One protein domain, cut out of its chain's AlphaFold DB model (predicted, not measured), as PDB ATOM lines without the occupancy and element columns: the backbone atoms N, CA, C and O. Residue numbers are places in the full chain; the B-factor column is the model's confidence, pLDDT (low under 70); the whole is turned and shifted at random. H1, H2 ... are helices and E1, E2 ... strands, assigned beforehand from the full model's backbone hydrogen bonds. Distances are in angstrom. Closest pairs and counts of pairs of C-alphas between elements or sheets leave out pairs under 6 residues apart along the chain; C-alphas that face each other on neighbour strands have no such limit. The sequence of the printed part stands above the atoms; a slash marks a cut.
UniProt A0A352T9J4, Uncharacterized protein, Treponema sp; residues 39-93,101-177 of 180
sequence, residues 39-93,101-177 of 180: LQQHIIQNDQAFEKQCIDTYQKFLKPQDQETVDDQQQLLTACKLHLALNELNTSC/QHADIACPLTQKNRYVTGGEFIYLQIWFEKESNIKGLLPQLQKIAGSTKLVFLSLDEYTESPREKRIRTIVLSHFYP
ATOM      1  N   LEU A  39     -23.516 454.670 -28.159       74.06
ATOM      2  CA  LEU A  39     -24.906 455.015 -27.839       74.06
ATOM      3  C   LEU A  39     -25.532 455.852 -28.954       74.06
ATOM      4  O   LEU A  39     -26.676 455.617 -29.329       74.06
ATOM      5  N   GLN A  40     -24.769 456.786 -29.523       75.31
ATOM      6  CA  GLN A  40     -25.239 457.598 -30.641       75.31
ATOM      7  C   GLN A  40     -25.506 456.742 -31.887       75.31
ATOM      8  O   GLN A  40     -26.545 456.902 -32.522       75.31
ATOM      9  N   GLN A  41     -24.626 455.785 -32.199       78.25
ATOM     10  CA  GLN A  41     -24.846 454.831 -33.291       78.25
ATOM     11  C   GLN A  41     -26.088 453.960 -33.062       78.25
ATOM     12  O   GLN A  41     -26.884 453.794 -33.981       78.25
ATOM     13  N   HIS A  42     -26.294 453.456 -31.842       78.06
ATOM     14  CA  HIS A  42     -27.468 452.644 -31.513       78.06
ATOM     15  C   HIS A  42     -28.782 453.437 -31.627       78.06
ATOM     16  O   HIS A  42     -29.794 452.902 -32.076       78.06
ATOM     17  N   ILE A  43     -28.785 454.718 -31.241       80.31
ATOM     18  CA  ILE A  43     -29.953 455.597 -31.407       80.31
ATOM     19  C   ILE A  43     -30.255 455.798 -32.897       80.31
ATOM     20  O   ILE A  43     -31.391 455.594 -33.314       80.31
ATOM     21  N   ILE A  44     -29.237 456.117 -33.703       84.69
ATOM     22  CA  ILE A  44     -29.391 456.308 -35.154       84.69
ATOM     23  C   ILE A  44     -29.930 455.034 -35.817       84.69
ATOM     24  O   ILE A  44     -30.862 455.109 -36.614       84.69
ATOM     25  N   GLN A  45     -29.388 453.864 -35.468       87.81
ATOM     26  CA  GLN A  45     -29.841 452.581 -36.013       87.81
ATOM     27  C   GLN A  45     -31.297 452.281 -35.644       87.81
ATOM     28  O   GLN A  45     -32.067 451.855 -36.503       87.81
ATOM     29  N   ASN A  46     -31.692 452.535 -34.395       87.81
ATOM     30  CA  ASN A  46     -33.076 452.362 -33.960       87.81
ATOM     31  C   ASN A  46     -34.033 453.310 -34.692       87.81
ATOM     32  O   ASN A  46     -35.122 452.892 -35.083       87.81
ATOM     33  N   ASP A  47     -33.634 454.567 -34.891       87.69
ATOM     34  CA  ASP A  47     -34.447 455.548 -35.607       87.69
ATOM     35  C   ASP A  47     -34.620 455.163 -37.082       87.69
ATOM     36  O   ASP A  47     -35.741 455.193 -37.586       87.69
ATOM     37  N   GLN A  48     -33.549 454.713 -37.741       91.19
ATOM     38  CA  GLN A  48     -33.599 454.206 -39.117       91.19
ATOM     39  C   GLN A  48     -34.449 452.935 -39.237       91.19
ATOM     40  O   GLN A  48     -35.227 452.794 -40.179       91.19
ATOM     41  N   ALA A  49     -34.331 452.009 -38.281       92.69
ATOM     42  CA  ALA A  49     -35.140 450.795 -38.252       92.69
ATOM     43  C   ALA A  49     -36.629 451.122 -38.082       92.69
ATOM     44  O   ALA A  49     -37.469 450.543 -38.770       92.69
ATOM     45  N   PHE A  50     -36.954 452.081 -37.211       93.44
ATOM     46  CA  PHE A  50     -38.320 452.552 -37.018       93.44
ATOM     47  C   PHE A  50     -38.875 453.242 -38.268       93.44
ATOM     48  O   PHE A  50     -40.009 452.974 -38.665       93.44
ATOM     49  N   GLU A  51     -38.086 454.106 -38.909       94.88
ATOM     50  CA  GLU A  51     -38.473 454.780 -40.150       94.88
ATOM     51  C   GLU A  51     -38.778 453.769 -41.257       94.88
ATOM     52  O   GLU A  51     -39.869 453.780 -41.831       94.88
ATOM     53  N   LYS A  52     -37.859 452.821 -41.471       95.44
ATOM     54  CA  LYS A  52     -38.044 451.732 -42.427       95.44
ATOM     55  C   LYS A  52     -39.287 450.905 -42.105       95.44
ATOM     56  O   LYS A  52     -40.084 450.640 -42.996       95.44
ATOM     57  N   GLN A  53     -39.501 450.556 -40.836       95.69
ATOM     58  CA  GLN A  53     -40.697 449.828 -40.412       95.69
ATOM     59  C   GLN A  53     -41.983 450.592 -40.751       95.69
ATOM     60  O   GLN A  53     -42.947 449.978 -41.210       95.69
ATOM     61  N   CYS A  54     -42.022 451.910 -40.530       96.38
ATOM     62  CA  CYS A  54     -43.191 452.730 -40.855       96.38
ATOM     63  C   CYS A  54     -43.477 452.723 -42.360       96.38
ATOM     64  O   CYS A  54     -44.625 452.530 -42.762       96.38
ATOM     65  N   ILE A  55     -42.433 452.883 -43.177       96.31
ATOM     66  CA  ILE A  55     -42.522 452.862 -44.641       96.31
ATOM     67  C   ILE A  55     -43.014 451.493 -45.126       96.31
ATOM     68  O   ILE A  55     -44.025 451.412 -45.826       96.31
ATOM     69  N   ASP A  56     -42.363 450.415 -44.685       95.31
ATOM     70  CA  ASP A  56     -42.694 449.038 -45.062       95.31
ATOM     71  C   ASP A  56     -44.119 448.659 -44.633       95.31
ATOM     72  O   ASP A  56     -44.823 447.931 -45.335       95.31
ATOM     73  N   THR A  57     -44.577 449.157 -43.480       95.00
ATOM     74  CA  THR A  57     -45.940 448.906 -42.994       95.00
ATOM     75  C   THR A  57     -46.967 449.665 -43.823       95.00
ATOM     76  O   THR A  57     -47.954 449.066 -44.247       95.00
ATOM     77  N   TYR A  58     -46.737 450.950 -44.107       97.19
ATOM     78  CA  TYR A  58     -47.658 451.748 -44.914       97.19
ATOM     79  C   TYR A  58     -47.774 451.241 -46.356       97.19
ATOM     80  O   TYR A  58     -48.869 451.220 -46.918       97.19
ATOM     81  N   GLN A  59     -46.677 450.740 -46.930       95.81
ATOM     82  CA  GLN A  59     -46.658 450.154 -48.269       95.81
ATOM     83  C   GLN A  59     -47.712 449.047 -48.446       95.81
ATOM     84  O   GLN A  59     -48.291 448.930 -49.528       95.81
ATOM     85  N   LYS A  60     -48.003 448.276 -47.385       94.81
ATOM     86  CA  LYS A  60     -49.036 447.224 -47.383       94.81
ATOM     87  C   LYS A  60     -50.448 447.783 -47.535       94.81
ATOM     88  O   LYS A  60     -51.299 447.121 -48.103       94.81
ATOM     89  N   PHE A  61     -50.703 448.998 -47.060       94.38
ATOM     90  CA  PHE A  61     -51.991 449.665 -47.251       94.38
ATOM     91  C   PHE A  61     -52.068 450.334 -48.624       94.38
ATOM     92  O   PHE A  61     -53.115 450.319 -49.260       94.38
ATOM     93  N   LEU A  62     -50.966 450.890 -49.127       94.00
ATOM     94  CA  LEU A  62     -50.959 451.515 -50.450       94.00
ATOM     95  C   LEU A  62     -51.117 450.486 -51.583       94.00
ATOM     96  O   LEU A  62     -51.788 450.744 -52.579       94.00
ATOM     97  N   LYS A  63     -50.481 449.317 -51.441       93.44
ATOM     98  CA  LYS A  63     -50.544 448.203 -52.397       93.44
ATOM     99  C   LYS A  63     -50.793 446.893 -51.638       93.44
ATOM    100  O   LYS A  63     -49.834 446.148 -51.410       93.44
ATOM    101  N   PRO A  64     -52.042 446.628 -51.222       91.44
ATOM    102  CA  PRO A  64     -52.368 445.431 -50.460       91.44
ATOM    103  C   PRO A  64     -52.087 444.171 -51.272       91.44
ATOM    104  O   PRO A  64     -52.446 444.069 -52.444       91.44
ATOM    105  N   GLN A  65     -51.399 443.224 -50.635       90.75
ATOM    106  CA  GLN A  65     -51.114 441.901 -51.196       90.75
ATOM    107  C   GLN A  65     -52.063 440.834 -50.636       90.75
ATOM    108  O   GLN A  65     -52.220 439.773 -51.234       90.75
ATOM    109  N   ASP A  66     -52.693 441.119 -49.499       92.69
ATOM    110  CA  ASP A  66     -53.658 440.274 -48.815       92.69
ATOM    111  C   ASP A  66     -55.083 440.829 -48.943       92.69
ATOM    112  O   ASP A  66     -55.308 442.041 -48.936       92.69
ATOM    113  N   GLN A  67     -56.058 439.918 -49.025       93.62
ATOM    114  CA  GLN A  67     -57.478 440.270 -49.091       93.62
ATOM    115  C   GLN A  67     -57.952 440.971 -47.812       93.62
ATOM    116  O   GLN A  67     -58.820 441.832 -47.870       93.62
ATOM    117  N   GLU A  68     -57.351 440.650 -46.664       93.25
ATOM    118  CA  GLU A  68     -57.748 441.217 -45.378       93.25
ATOM    119  C   GLU A  68     -57.591 442.745 -45.353       93.25
ATOM    120  O   GLU A  68     -58.503 443.454 -44.933       93.25
ATOM    121  N   THR A  69     -56.468 443.266 -45.848       93.75
ATOM    122  CA  THR A  69     -56.217 444.710 -45.911       93.75
ATOM    123  C   THR A  69     -57.149 445.401 -46.910       93.75
ATOM    124  O   THR A  69     -57.600 446.517 -46.647       93.75
ATOM    125  N   VAL A  70     -57.497 444.742 -48.023       95.50
ATOM    126  CA  VAL A  70     -58.508 445.248 -48.973       95.50
ATOM    127  C   VAL A  70     -59.880 445.337 -48.303       95.50
ATOM    128  O   VAL A  70     -60.565 446.355 -48.419       95.50
ATOM    129  N   ASP A  71     -60.271 444.300 -47.565       95.94
ATOM    130  CA  ASP A  71     -61.539 444.270 -46.845       95.94
ATOM    131  C   ASP A  71     -61.578 445.354 -45.760       95.94
ATOM    132  O   ASP A  71     -62.587 446.043 -45.614       95.94
ATOM    133  N   ASP A  72     -60.471 445.576 -45.048       95.50
ATOM    134  CA  ASP A  72     -60.358 446.619 -44.022       95.50
ATOM    135  C   ASP A  72     -60.553 448.026 -44.598       95.50
ATOM    136  O   ASP A  72     -61.280 448.852 -44.036       95.50
ATOM    137  N   GLN A  73     -59.965 448.285 -45.766       95.56
ATOM    138  CA  GLN A  73     -60.164 449.522 -46.521       95.56
ATOM    139  C   GLN A  73     -61.628 449.717 -46.924       95.56
ATOM    140  O   GLN A  73     -62.197 450.796 -46.727       95.56
ATOM    141  N   GLN A  74     -62.271 448.674 -47.452       95.31
ATOM    142  CA  GLN A  74     -63.676 448.730 -47.858       95.31
ATOM    143  C   GLN A  74     -64.622 448.910 -46.667       95.31
ATOM    144  O   GLN A  74     -65.576 449.690 -46.750       95.31
ATOM    145  N   GLN A  75     -64.358 448.236 -45.547       94.50
ATOM    146  CA  GLN A  75     -65.131 448.375 -44.315       94.50
ATOM    147  C   GLN A  75     -65.054 449.800 -43.770       94.50
ATOM    148  O   GLN A  75     -66.082 450.362 -43.389       94.50
ATOM    149  N   LEU A  76     -63.868 450.414 -43.794       95.19
ATOM    150  CA  LEU A  76     -63.690 451.797 -43.366       95.19
ATOM    151  C   LEU A  76     -64.466 452.777 -44.252       95.19
ATOM    152  O   LEU A  76     -65.185 453.641 -43.747       95.19
ATOM    153  N   LEU A  77     -64.358 452.624 -45.575       95.00
ATOM    154  CA  LEU A  77     -65.100 453.447 -46.530       95.00
ATOM    155  C   LEU A  77     -66.614 453.281 -46.360       95.00
ATOM    156  O   LEU A  77     -67.353 454.263 -46.423       95.00
ATOM    157  N   THR A  78     -67.082 452.057 -46.123       94.06
ATOM    158  CA  THR A  78     -68.501 451.763 -45.897       94.06
ATOM    159  C   THR A  78     -68.995 452.408 -44.607       94.06
ATOM    160  O   THR A  78     -70.021 453.086 -44.620       94.06
ATOM    161  N   ALA A  79     -68.239 452.280 -43.514       93.38
ATOM    162  CA  ALA A  79     -68.552 452.940 -42.252       93.38
ATOM    163  C   ALA A  79     -68.614 454.471 -42.408       93.38
ATOM    164  O   ALA A  79     -69.522 455.104 -41.873       93.38
ATOM    165  N   CYS A  80     -67.707 455.061 -43.193       93.06
ATOM    166  CA  CYS A  80     -67.717 456.499 -43.451       93.06
ATOM    167  C   CYS A  80     -68.943 456.937 -44.262       93.06
ATOM    168  O   CYS A  80     -69.602 457.914 -43.913       93.06
ATOM    169  N   LYS A  81     -69.304 456.190 -45.311       92.06
ATOM    170  CA  LYS A  81     -70.515 456.463 -46.101       92.06
ATOM    171  C   LYS A  81     -71.781 456.378 -45.251       92.06
ATOM    172  O   LYS A  81     -72.653 457.225 -45.399       92.06
ATOM    173  N   LEU A  82     -71.869 455.398 -44.350       90.50
ATOM    174  CA  LEU A  82     -72.980 455.291 -43.398       90.50
ATOM    175  C   LEU A  82     -73.031 456.499 -42.457       90.50
ATOM    176  O   LEU A  82     -74.105 457.050 -42.241       90.50
ATOM    177  N   HIS A  83     -71.882 456.940 -41.942       89.88
ATOM    178  CA  HIS A  83     -71.794 458.142 -41.116       89.88
ATOM    179  C   HIS A  83     -72.280 459.396 -41.861       89.88
ATOM    180  O   HIS A  83     -73.110 460.139 -41.340       89.88
ATOM    181  N   LEU A  84     -71.819 459.605 -43.097       89.69
ATOM    182  CA  LEU A  84     -72.250 460.728 -43.932       89.69
ATOM    183  C   LEU A  84     -73.752 460.671 -44.238       89.69
ATOM    184  O   LEU A  84     -74.440 461.668 -44.051       89.69
ATOM    185  N   ALA A  85     -74.277 459.502 -44.613       88.31
ATOM    186  CA  ALA A  85     -75.701 459.321 -44.893       88.31
ATOM    187  C   ALA A  85     -76.584 459.589 -43.660       88.31
ATOM    188  O   ALA A  85     -77.658 460.171 -43.783       88.31
ATOM    189  N   LEU A  86     -76.134 459.198 -42.462       86.12
ATOM    190  CA  LEU A  86     -76.831 459.502 -41.208       86.12
ATOM    191  C   LEU A  86     -76.844 461.006 -40.911       86.12
ATOM    192  O   LEU A  86     -77.876 461.539 -40.505       86.12
ATOM    193  N   ASN A  87     -75.723 461.695 -41.139       84.00
ATOM    194  CA  ASN A  87     -75.647 463.145 -40.975       84.00
ATOM    195  C   ASN A  87     -76.556 463.863 -41.982       84.00
ATOM    196  O   ASN A  87     -77.322 464.740 -41.589       84.00
ATOM    197  N   GLU A  88     -76.529 463.456 -43.253       85.81
ATOM    198  CA  GLU A  88     -77.427 463.980 -44.288       85.81
ATOM    199  C   GLU A  88     -78.895 463.763 -43.908       85.81
ATOM    200  O   GLU A  88     -79.681 464.711 -43.935       85.81
ATOM    201  N   LEU A  89     -79.261 462.560 -43.455       82.94
ATOM    202  CA  LEU A  89     -80.620 462.258 -43.014       82.94
ATOM    203  C   LEU A  89     -81.049 463.168 -41.853       82.94
ATOM    204  O   LEU A  89     -82.095 463.807 -41.943       82.94
ATOM    205  N   ASN A  90     -80.201 463.322 -40.830       81.00
ATOM    206  CA  ASN A  90     -80.448 464.221 -39.699       81.00
ATOM    207  C   ASN A  90     -80.613 465.690 -40.134       81.00
ATOM    208  O   ASN A  90     -81.448 466.397 -39.575       81.00
ATOM    209  N   THR A  91     -79.865 466.152 -41.143       79.38
ATOM    210  CA  THR A  91     -80.053 467.507 -41.697       79.38
ATOM    211  C   THR A  91     -81.329 467.638 -42.531       79.38
ATOM    212  O   THR A  91     -82.014 468.656 -42.446       79.38
ATOM    213  N   SER A  92     -81.683 466.609 -43.307       76.31
ATOM    214  CA  SER A  92     -82.827 466.623 -44.227       76.31
ATOM    215  C   SER A  92     -84.178 466.467 -43.528       76.31
ATOM    216  O   SER A  92     -85.170 467.027 -43.990       76.31
ATOM    217  N   CYS A  93     -84.227 465.764 -42.388       67.31
ATOM    218  CA  CYS A  93     -85.459 465.555 -41.630       67.31
ATOM    219  C   CYS A  93     -86.049 466.851 -41.049       67.31
ATOM    220  O   CYS A  93     -87.203 466.824 -40.630       67.31
ATOM    221  N   GLN A 101     -80.038 460.777 -32.287       60.94
ATOM    222  CA  GLN A 101     -79.007 461.149 -31.309       60.94
ATOM    223  C   GLN A 101     -77.825 460.180 -31.322       60.94
ATOM    224  O   GLN A 101     -76.674 460.604 -31.209       60.94
ATOM    225  N   HIS A 102     -78.100 458.879 -31.438       59.41
ATOM    226  CA  HIS A 102     -77.099 457.825 -31.323       59.41
ATOM    227  C   HIS A 102     -77.292 456.773 -32.413       59.41
ATOM    228  O   HIS A 102     -78.292 456.057 -32.436       59.41
ATOM    229  N   ALA A 103     -76.301 456.672 -33.293       65.88
ATOM    230  CA  ALA A 103     -76.153 455.586 -34.245       65.88
ATOM    231  C   ALA A 103     -74.790 454.935 -34.006       65.88
ATOM    232  O   ALA A 103     -73.748 455.540 -34.264       65.88
ATOM    233  N   ASP A 104     -74.801 453.711 -33.487       66.19
ATOM    234  CA  ASP A 104     -73.581 452.939 -33.285       66.19
ATOM    235  C   ASP A 104     -73.240 452.187 -34.574       66.19
ATOM    236  O   ASP A 104     -73.881 451.200 -34.936       66.19
ATOM    237  N   ILE A 105     -72.210 452.657 -35.281       71.12
ATOM    238  CA  ILE A 105     -71.673 451.963 -36.453       71.12
ATOM    239  C   ILE A 105     -70.782 450.823 -35.956       71.12
ATOM    240  O   ILE A 105     -69.621 451.020 -35.593       71.12
ATOM    241  N   ALA A 106     -71.333 449.609 -35.932       77.31
ATOM    242  CA  ALA A 106     -70.563 448.402 -35.662       77.31
ATOM    243  C   ALA A 106     -69.622 448.121 -36.845       77.31
ATOM    244  O   ALA A 106     -70.051 447.678 -37.909       77.31
ATOM    245  N   CYS A 107     -68.332 448.400 -36.667       85.50
ATOM    246  CA  CYS A 107     -67.308 448.176 -37.682       85.50
ATOM    247  C   CYS A 107     -66.355 447.060 -37.222       85.50
ATOM    248  O   CYS A 107     -65.802 447.185 -36.129       85.50
ATOM    249  N   PRO A 108     -66.096 446.004 -38.021       88.88
ATOM    250  CA  PRO A 108     -65.205 444.912 -37.610       88.88
ATOM    251  C   PRO A 108     -63.781 445.378 -37.265       88.88
ATOM    252  O   PRO A 108     -63.103 444.756 -36.447       88.88
ATOM    253  N   LEU A 109     -63.351 446.525 -37.807       92.44
ATOM    254  CA  LEU A 109     -62.082 447.177 -37.474       92.44
ATOM    255  C   LEU A 109     -61.906 447.421 -35.966       92.44
ATOM    256  O   LEU A 109     -60.779 447.370 -35.472       92.44
ATOM    257  N   THR A 110     -62.992 447.641 -35.217       90.94
ATOM    258  CA  THR A 110     -62.939 447.883 -33.763       90.94
ATOM    259  C   THR A 110     -62.665 446.619 -32.944       90.94
ATOM    260  O   THR A 110     -62.439 446.718 -31.739       90.94
ATOM    261  N   GLN A 111     -62.663 445.445 -33.582       90.50
ATOM    262  CA  GLN A 111     -62.396 444.144 -32.960       90.50
ATOM    263  C   GLN A 111     -61.014 443.590 -33.333       90.50
ATOM    264  O   GLN A 111     -60.536 442.635 -32.720       90.50
ATOM    265  N   LYS A 112     -60.339 444.183 -34.324       93.31
ATOM    266  CA  LYS A 112     -59.038 443.711 -34.801       93.31
ATOM    267  C   LYS A 112     -57.905 444.197 -33.900       93.31
ATOM    268  O   LYS A 112     -57.610 445.390 -33.830       93.31
ATOM    269  N   ASN A 113     -57.193 443.257 -33.276       92.69
ATOM    270  CA  ASN A 113     -56.080 443.554 -32.363       92.69
ATOM    271  C   ASN A 113     -55.001 444.449 -32.992       92.69
ATOM    272  O   ASN A 113     -54.531 445.372 -32.333       92.69
ATOM    273  N   ARG A 114     -54.661 444.249 -34.276       92.75
ATOM    274  CA  ARG A 114     -53.688 445.094 -34.999       92.75
ATOM    275  C   ARG A 114     -54.028 446.591 -34.939       92.75
ATOM    276  O   ARG A 114     -53.130 447.426 -34.891       92.75
ATOM    277  N   TYR A 115     -55.316 446.925 -34.858       93.94
ATOM    278  CA  TYR A 115     -55.804 448.300 -34.795       93.94
ATOM    279  C   TYR A 115     -56.052 448.772 -33.365       93.94
ATOM    280  O   TYR A 115     -55.613 449.860 -33.006       93.94
ATOM    281  N   VAL A 116     -56.694 447.949 -32.535       90.56
ATOM    282  CA  VAL A 116     -57.082 448.340 -31.170       90.56
ATOM    283  C   VAL A 116     -55.884 448.420 -30.222       90.56
ATOM    284  O   VAL A 116     -55.819 449.313 -29.380       90.56
ATOM    285  N   THR A 117     -54.942 447.481 -30.331       87.19
ATOM    286  CA  THR A 117     -53.783 447.376 -29.429       87.19
ATOM    287  C   THR A 117     -52.448 447.456 -30.165       87.19
ATOM    288  O   THR A 117     -51.476 447.953 -29.602       87.19
ATOM    289  N   GLY A 118     -52.396 447.023 -31.428       86.12
ATOM    290  CA  GLY A 118     -51.183 447.010 -32.250       86.12
ATOM    291  C   GLY A 118     -50.743 448.385 -32.763       86.12
ATOM    292  O   GLY A 118     -49.578 448.565 -33.111       86.12
ATOM    293  N   GLY A 119     -51.641 449.374 -32.772       88.62
ATOM    294  CA  GLY A 119     -51.332 450.736 -33.212       88.62
ATOM    295  C   GLY A 119     -51.167 450.887 -34.726       88.62
ATOM    296  O   GLY A 119     -50.655 451.907 -35.176       88.62
ATOM    297  N   GLU A 120     -51.604 449.907 -35.526       93.75
ATOM    298  CA  GLU A 120     -51.535 449.993 -36.990       93.75
ATOM    299  C   GLU A 120     -52.663 450.833 -37.604       93.75
ATOM    300  O   GLU A 120     -52.637 451.122 -38.799       93.75
ATOM    301  N   PHE A 121     -53.652 451.252 -36.807       95.38
ATOM    302  CA  PHE A 121     -54.805 452.001 -37.312       95.38
ATOM    303  C   PHE A 121     -54.400 453.334 -37.955       95.38
ATOM    304  O   PHE A 121     -55.018 453.762 -38.925       95.38
ATOM    305  N   ILE A 122     -53.306 453.941 -37.485       95.62
ATOM    306  CA  ILE A 122     -52.754 455.173 -38.054       95.62
ATOM    307  C   ILE A 122     -52.403 455.030 -39.542       95.62
ATOM    308  O   ILE A 122     -52.610 455.964 -40.308       95.62
ATOM    309  N   TYR A 123     -51.936 453.861 -39.989       96.62
ATOM    310  CA  TYR A 123     -51.609 453.637 -41.399       96.62
ATOM    311  C   TYR A 123     -52.872 453.569 -42.257       96.62
ATOM    312  O   TYR A 123     -52.919 454.167 -43.332       96.62
ATOM    313  N   LEU A 124     -53.919 452.909 -41.753       95.81
ATOM    314  CA  LEU A 124     -55.225 452.878 -42.406       95.81
ATOM    315  C   LEU A 124     -55.866 454.277 -42.438       95.81
ATOM    316  O   LEU A 124     -56.474 454.655 -43.435       95.81
ATOM    317  N   GLN A 125     -55.668 455.073 -41.385       95.25
ATOM    318  CA  GLN A 125     -56.110 456.463 -41.318       95.25
ATOM    319  C   GLN A 125     -55.381 457.355 -42.339       95.25
ATOM    320  O   GLN A 125     -56.030 458.147 -43.019       95.25
ATOM    321  N   ILE A 126     -54.057 457.212 -42.494       95.50
ATOM    322  CA  ILE A 126     -53.284 457.948 -43.513       95.50
ATOM    323  C   ILE A 126     -53.727 457.536 -44.921       95.50
ATOM    324  O   ILE A 126     -53.923 458.394 -45.778       95.50
ATOM    325  N   TRP A 127     -53.918 456.235 -45.163       96.44
ATOM    326  CA  TRP A 127     -54.468 455.738 -46.425       96.44
ATOM    327  C   TRP A 127     -55.837 456.362 -46.710       96.44
ATOM    328  O   TRP A 127     -56.049 456.888 -47.796       96.44
ATOM    329  N   PHE A 128     -56.735 456.396 -45.725       95.69
ATOM    330  CA  PHE A 128     -58.048 457.017 -45.885       95.69
ATOM    331  C   PHE A 128     -57.930 458.503 -46.253       95.69
ATOM    332  O   PHE A 128     -58.581 458.961 -47.183       95.69
ATOM    333  N   GLU A 129     -57.077 459.265 -45.576       93.75
ATOM    334  CA  GLU A 129     -56.905 460.697 -45.848       93.75
ATOM    335  C   GLU A 129     -56.381 460.983 -47.269       93.75
ATOM    336  O   GLU A 129     -56.842 461.913 -47.948       93.75
ATOM    337  N   LYS A 130     -55.387 460.202 -47.708       93.88
ATOM    338  CA  LYS A 130     -54.665 460.455 -48.962       93.88
ATOM    339  C   LYS A 130     -55.311 459.797 -50.168       93.88
ATOM    340  O   LYS A 130     -55.490 460.468 -51.181       93.88
ATOM    341  N   GLU A 131     -55.712 458.540 -50.032       93.50
ATOM    342  CA  GLU A 131     -56.202 457.711 -51.135       93.50
ATOM    343  C   GLU A 131     -57.727 457.707 -51.244       93.50
ATOM    344  O   GLU A 131     -58.267 457.438 -52.318       93.50
ATOM    345  N   SER A 132     -58.461 458.031 -50.170       88.19
ATOM    346  CA  SER A 132     -59.909 458.187 -50.300       88.19
ATOM    347  C   SER A 132     -60.274 459.532 -50.939       88.19
ATOM    348  O   SER A 132     -59.649 460.580 -50.721       88.19
ATOM    349  N   ASN A 133     -61.370 459.512 -51.697       89.06
ATOM    350  CA  ASN A 133     -61.992 460.714 -52.253       89.06
ATOM    351  C   ASN A 133     -62.801 461.507 -51.206       89.06
ATOM    352  O   ASN A 133     -63.437 462.498 -51.555       89.06
ATOM    353  N   ILE A 134     -62.797 461.087 -49.936       88.31
ATOM    354  CA  ILE A 134     -63.530 461.741 -48.850       88.31
ATOM    355  C   ILE A 134     -62.581 462.729 -48.167       88.31
ATOM    356  O   ILE A 134     -61.501 462.353 -47.716       88.31
ATOM    357  N   LYS A 135     -62.968 464.007 -48.114       87.38
ATOM    358  CA  LYS A 135     -62.156 465.092 -47.542       87.38
ATOM    359  C   LYS A 135     -62.833 465.688 -46.311       87.38
ATOM    360  O   LYS A 135     -64.048 465.618 -46.172       87.38
ATOM    361  N   GLY A 136     -62.029 466.267 -45.422       86.06
ATOM    362  CA  GLY A 136     -62.504 466.964 -44.220       86.06
ATOM    363  C   GLY A 136     -62.852 466.069 -43.027       86.06
ATOM    364  O   GLY A 136     -63.136 466.599 -41.960       86.06
ATOM    365  N   LEU A 137     -62.785 464.742 -43.179       90.94
ATOM    366  CA  LEU A 137     -63.017 463.781 -42.102       90.94
ATOM    367  C   LEU A 137     -61.815 462.858 -41.913       90.94
ATOM    368  O   LEU A 137     -61.176 462.447 -42.883       90.94
ATOM    369  N   LEU A 138     -61.557 462.485 -40.663       92.81
ATOM    370  CA  LEU A 138     -60.582 461.472 -40.287       92.81
ATOM    371  C   LEU A 138     -61.226 460.410 -39.392       92.81
ATOM    372  O   LEU A 138     -61.840 460.747 -38.378       92.81
ATOM    373  N   PRO A 139     -61.067 459.120 -39.723       93.50
ATOM    374  CA  PRO A 139     -61.483 458.054 -38.835       93.50
ATOM    375  C   PRO A 139     -60.526 457.939 -37.647       93.50
ATOM    376  O   PRO A 139     -59.308 457.977 -37.821       93.50
ATOM    377  N   GLN A 140     -61.071 457.730 -36.453       92.44
ATOM    378  CA  GLN A 140     -60.316 457.461 -35.234       92.44
ATOM    379  C   GLN A 140     -60.988 456.344 -34.429       92.44
ATOM    380  O   GLN A 140     -62.213 456.269 -34.339       92.44
ATOM    381  N   LEU A 141     -60.179 455.482 -33.810       91.88
ATOM    382  CA  LEU A 141     -60.662 454.552 -32.793       91.88
ATOM    383  C   LEU A 141     -60.609 455.224 -31.422       91.88
ATOM    384  O   LEU A 141     -59.537 455.603 -30.953       91.88
ATOM    385  N   GLN A 142     -61.758 455.345 -30.764       89.69
ATOM    386  CA  GLN A 142     -61.871 455.926 -29.427       89.69
ATOM    387  C   GLN A 142     -62.479 454.931 -28.443       89.69
ATOM    388  O   GLN A 142     -63.362 454.148 -28.787       89.69
ATOM    389  N   LYS A 143     -62.019 454.971 -27.190       88.62
ATOM    390  CA  LYS A 143     -62.631 454.203 -26.102       88.62
ATOM    391  C   LYS A 143     -63.787 455.005 -25.514       88.62
ATOM    392  O   LYS A 143     -63.561 455.993 -24.825       88.62
ATOM    393  N   ILE A 144     -65.011 454.558 -25.763       85.50
ATOM    394  CA  ILE A 144     -66.248 455.185 -25.291       85.50
ATOM    395  C   ILE A 144     -67.008 454.158 -24.451       85.50
ATOM    396  O   ILE A 144     -67.305 453.057 -24.922       85.50
ATOM    397  N   ALA A 145     -67.305 454.508 -23.196       83.19
ATOM    398  CA  ALA A 145     -68.055 453.664 -22.256       83.19
ATOM    399  C   ALA A 145     -67.518 452.217 -22.139       83.19
ATOM    400  O   ALA A 145     -68.280 451.258 -22.084       83.19
ATOM    401  N   GLY A 146     -66.190 452.049 -22.141       82.69
ATOM    402  CA  GLY A 146     -65.540 450.735 -22.029       82.69
ATOM    403  C   GLY A 146     -65.454 449.929 -23.332       82.69
ATOM    404  O   GLY A 146     -64.861 448.855 -23.332       82.69
ATOM    405  N   SER A 147     -65.974 450.455 -24.445       85.62
ATOM    406  CA  SER A 147     -65.907 449.835 -25.775       85.62
ATOM    407  C   SER A 147     -65.057 450.662 -26.742       85.62
ATOM    408  O   SER A 147     -65.042 451.890 -26.664       85.62
ATOM    409  N   THR A 148     -64.340 450.010 -27.659       90.00
ATOM    410  CA  THR A 148     -63.662 450.708 -28.762       90.00
ATOM    411  C   THR A 148     -64.674 450.985 -29.868       90.00
ATOM    412  O   THR A 148     -65.276 450.055 -30.403       90.00
ATOM    413  N   LYS A 149     -64.849 452.256 -30.225       90.69
ATOM    414  CA  LYS A 149     -65.751 452.714 -31.283       90.69
ATOM    415  C   LYS A 149     -64.966 453.398 -32.396       90.69
ATOM    416  O   LYS A 149     -63.957 454.051 -32.133       90.69
ATOM    417  N   LEU A 150     -65.443 453.241 -33.627       92.19
ATOM    418  CA  LEU A 150     -64.964 453.997 -34.779       92.19
ATOM    419  C   LEU A 150     -65.759 455.300 -34.862       92.19
ATOM    420  O   LEU A 150     -66.977 455.268 -35.015       92.19
ATOM    421  N   VAL A 151     -65.064 456.428 -34.758       91.38
ATOM    422  CA  VAL A 151     -65.638 457.765 -34.915       91.38
ATOM    423  C   VAL A 151     -65.012 458.459 -36.116       91.38
ATOM    424  O   VAL A 151     -63.864 458.185 -36.466       91.38
ATOM    425  N   PHE A 152     -65.765 459.355 -36.745       92.00
ATOM    426  CA  PHE A 152     -65.274 460.219 -37.812       92.00
ATOM    427  C   PHE A 152     -65.249 461.640 -37.272       92.00
ATOM    428  O   PHE A 152     -66.292 462.180 -36.917       92.00
ATOM    429  N   LEU A 153     -64.049 462.197 -37.157       90.81
ATOM    430  CA  LEU A 153     -63.826 463.542 -36.642       90.81
ATOM    431  C   LEU A 153     -63.535 464.494 -37.790       90.81
ATOM    432  O   LEU A 153     -62.949 464.088 -38.798       90.81
ATOM    433  N   SER A 154     -63.887 465.763 -37.616       89.25
ATOM    434  CA  SER A 154     -63.344 466.806 -38.479       89.25
ATOM    435  C   SER A 154     -61.827 466.931 -38.282       89.25
ATOM    436  O   SER A 154     -61.276 466.535 -37.250       89.25
ATOM    437  N   LEU A 155     -61.132 467.484 -39.279       84.75
ATOM    438  CA  LEU A 155     -59.685 467.715 -39.184       84.75
ATOM    439  C   LEU A 155     -59.308 468.623 -38.002       84.75
ATOM    440  O   LEU A 155     -58.245 468.432 -37.419       84.75
ATOM    441  N   ASP A 156     -60.189 469.551 -37.626       85.06
ATOM    442  CA  ASP A 156     -59.964 470.503 -36.533       85.06
ATOM    443  C   ASP A 156     -60.113 469.862 -35.141       85.06
ATOM    444  O   ASP A 156     -59.502 470.311 -34.172       85.06
ATOM    445  N   GLU A 157     -60.906 468.794 -35.030       86.56
ATOM    446  CA  GLU A 157     -61.124 468.053 -33.778       86.56
ATOM    447  C   GLU A 157     -60.071 466.962 -33.544       86.56
ATOM    448  O   GLU A 157     -59.921 466.450 -32.429       86.56
ATOM    449  N   TYR A 158     -59.340 466.571 -34.589       86.44
ATOM    450  CA  TYR A 158     -58.384 465.479 -34.506       86.44
ATOM    451  C   TYR A 158     -57.106 465.907 -33.774       86.44
ATOM    452  O   TYR A 158     -56.370 466.791 -34.205       86.44
ATOM    453  N   THR A 159     -56.811 465.220 -32.668       86.81
ATOM    454  CA  THR A 159     -55.568 465.403 -31.912       86.81
ATOM    455  C   THR A 159     -54.694 464.159 -32.021       86.81
ATOM    456  O   THR A 159     -55.102 463.063 -31.631       86.81
ATOM    457  N   GLU A 160     -53.473 464.340 -32.519       85.44
ATOM    458  CA  GLU A 160     -52.473 463.280 -32.669       85.44
ATOM    459  C   GLU A 160     -51.636 463.100 -31.401       85.44
ATOM    460  O   GLU A 160     -51.126 464.061 -30.820       85.44
ATOM    461  N   SER A 161     -51.389 461.850 -31.016       90.00
ATOM    462  CA  SER A 161     -50.331 461.534 -30.060       90.00
ATOM    463  C   SER A 161     -48.939 461.799 -30.664       90.00
ATOM    464  O   SER A 161     -48.757 461.727 -31.883       90.00
ATOM    465  N   PRO A 162     -47.893 462.017 -29.839       91.31
ATOM    466  CA  PRO A 162     -46.528 462.212 -30.340       91.31
ATOM    467  C   PRO A 162     -46.030 461.072 -31.241       91.31
ATOM    468  O   PRO A 162     -45.277 461.302 -32.188       91.31
ATOM    469  N   ARG A 163     -46.466 459.835 -30.964       90.25
ATOM    470  CA  ARG A 163     -46.131 458.660 -31.775       90.25
ATOM    471  C   ARG A 163     -46.835 458.697 -33.130       90.25
ATOM    472  O   ARG A 163     -46.176 458.464 -34.138       90.25
ATOM    473  N   GLU A 164     -48.132 458.995 -33.160       92.62
ATOM    474  CA  GLU A 164     -48.897 459.111 -34.410       92.62
ATOM    475  C   GLU A 164     -48.349 460.230 -35.285       92.62
ATOM    476  O   GLU A 164     -48.096 459.997 -36.464       92.62
ATOM    477  N   LYS A 165     -48.054 461.389 -34.689       93.81
ATOM    478  CA  LYS A 165     -47.421 462.511 -35.382       93.81
ATOM    479  C   LYS A 165     -46.097 462.099 -36.020       93.81
ATOM    480  O   LYS A 165     -45.849 462.402 -37.182       93.81
ATOM    481  N   ARG A 166     -45.252 461.355 -35.295       94.25
ATOM    482  CA  ARG A 166     -43.981 460.844 -35.836       94.25
ATOM    483  C   ARG A 166     -44.201 459.897 -37.022       94.25
ATOM    484  O   ARG A 166     -43.527 460.053 -38.035       94.25
ATOM    485  N   ILE A 167     -45.129 458.943 -36.903       95.69
ATOM    486  CA  ILE A 167     -45.452 457.992 -37.981       95.69
ATOM    487  C   ILE A 167     -45.977 458.739 -39.209       95.69
ATOM    488  O   ILE A 167     -45.483 458.521 -40.312       95.69
ATOM    489  N   ARG A 168     -46.931 459.657 -39.017       94.62
ATOM    490  CA  ARG A 168     -47.483 460.495 -40.085       94.62
ATOM    491  C   ARG A 168     -46.396 461.297 -40.781       94.62
ATOM    492  O   ARG A 168     -46.324 461.233 -41.998       94.62
ATOM    493  N   THR A 169     -45.516 461.976 -40.048       94.75
ATOM    494  CA  THR A 169     -44.411 462.728 -40.659       94.75
ATOM    495  C   THR A 169     -43.552 461.845 -41.560       94.75
ATOM    496  O   THR A 169     -43.302 462.233 -42.694       94.75
ATOM    497  N   ILE A 170     -43.147 460.659 -41.086       96.00
ATOM    498  CA  ILE A 170     -42.322 459.712 -41.857       96.00
ATOM    499  C   ILE A 170     -43.047 459.251 -43.126       96.00
ATOM    500  O   ILE A 170     -42.487 459.265 -44.217       96.00
ATOM    501  N   VAL A 171     -44.304 458.828 -42.989       96.62
ATOM    502  CA  VAL A 171     -45.078 458.296 -44.114       96.62
ATOM    503  C   VAL A 171     -45.369 459.391 -45.139       96.62
ATOM    504  O   VAL A 171     -45.191 459.185 -46.337       96.62
ATOM    505  N   LEU A 172     -45.794 460.569 -44.682       95.19
ATOM    506  CA  LEU A 172     -46.154 461.673 -45.562       95.19
ATOM    507  C   LEU A 172     -44.941 462.244 -46.295       95.19
ATOM    508  O   LEU A 172     -45.048 462.499 -47.490       95.19
ATOM    509  N   SER A 173     -43.790 462.388 -45.632       94.69
ATOM    510  CA  SER A 173     -42.572 462.861 -46.299       94.69
ATOM    511  C   SER A 173     -42.059 461.875 -47.351       94.69
ATOM    512  O   SER A 173     -41.528 462.305 -48.371       94.69
ATOM    513  N   HIS A 174     -42.236 460.569 -47.125       95.25
ATOM    514  CA  HIS A 174     -41.759 459.534 -48.037       95.25
ATOM    515  C   HIS A 174     -42.674 459.337 -49.254       95.25
ATOM    516  O   HIS A 174     -42.199 459.302 -50.387       95.25
ATOM    517  N   PHE A 175     -43.985 459.193 -49.036       94.69
ATOM    518  CA  PHE A 175     -44.938 458.815 -50.090       94.69
ATOM    519  C   PHE A 175     -45.646 460.003 -50.742       94.69
ATOM    520  O   PHE A 175     -46.083 459.900 -51.887       94.69
ATOM    521  N   TYR A 176     -45.746 461.129 -50.036       93.25
ATOM    522  CA  TYR A 176     -46.464 462.319 -50.488       93.25
ATOM    523  C   TYR A 176     -45.605 463.581 -50.330       93.25
ATOM    524  O   TYR A 176     -46.046 464.540 -49.686       93.25
ATOM    525  N   PRO A 177     -44.376 463.606 -50.888       87.56
ATOM    526  CA  PRO A 177     -43.530 464.786 -50.804       87.56
ATOM    527  C   PRO A 177     -44.261 465.965 -51.449       87.56
ATOM    528  O   PRO A 177     -44.786 465.849 -52.563       87.56
TER     529      PRO A 177
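What this domain is: This is residues 39 to 93 and 101 to 177 of the 180 residues of an uncharacterized protein of Treponema sp (UniProt A0A352T9J4). Two long helices, H1 and H2, meet near their ends in a wide V, with the short helix H5 as the core below the corner. H6 packs on H5 and H1 on one side, the hairpin E1-E2 lies by H5 and H2 on the other, and residues 39 to 49 of H1 stick out. The printed part has 132 residues, with six named helices and two named strands that follow along the chain as H1 H2 H3 H4 H5 E1 E2 H6; E1 and E2 make an antiparallel sheet of order E1 - E2, and the class is mostly helix. It is compact, with a radius of gyration of the C-alphas of 16.3 A, and spans 62 by 31 by 27 A.

Where its parts are: H1, residues 39 to 62, is 34.7 A long and begins at C-alpha 39 (-24.906, 455.015, -27.839). H2, residues 67 to 92, is 36.9 A long. H3 is residues 108 to 111, H4 113 to 116, and H5 121 to 131, 15.0 A long. E1, residues 137 to 144, spans 19.2 A and bends by 59 degrees at residue 141; E2, residues 147 to 154, spans 21.4 A. H6, residues 162 to 175, is 20.1 A long and ends at C-alpha 175 (-44.938, 458.815, -50.090).

How they stand to each other: The hub H5 touches H1, which touches it with residues 57 to 62 alone, at a steep tilt of 56 degrees; the closest C-alphas, those of Tyr 58 and Tyr 123, are 5.6 A apart. H5 touches H6, closest C-alphas Ile 122 and Glu 164, 6.6 A. H5 and H2 only just touch, with 3 pairs of C-alphas within 8 A, closest Gln 73 and Leu 124, 7.3 A. The closest C-alphas of H5 and E1 are Gln 125 and Pro 139, 6.1 A. In the hairpin E1 and E2, N 140 and O 151 are within hydrogen-bond range at 2.8 A. Every O i to N i+4 pair is within range in H2, H5 and H6, and 18 of 20 in H1; H3 and H4 are too short for such a pair. H3 touches H2, closest C-alphas Asp 72 and Leu 109, 6.8 A; H4 is close to but not clearly touching H5.

The domain as a whole: The C-alphas of Leu 39 and Cys 93 are the farthest apart, 63.0 A. Residues 94 to 100 are not printed; C-alphas 93 and 101 are 12.9 A apart across the cut. Of the links printed whole, none is long. Residues 93 and 101 to 104 have pLDDT under 70.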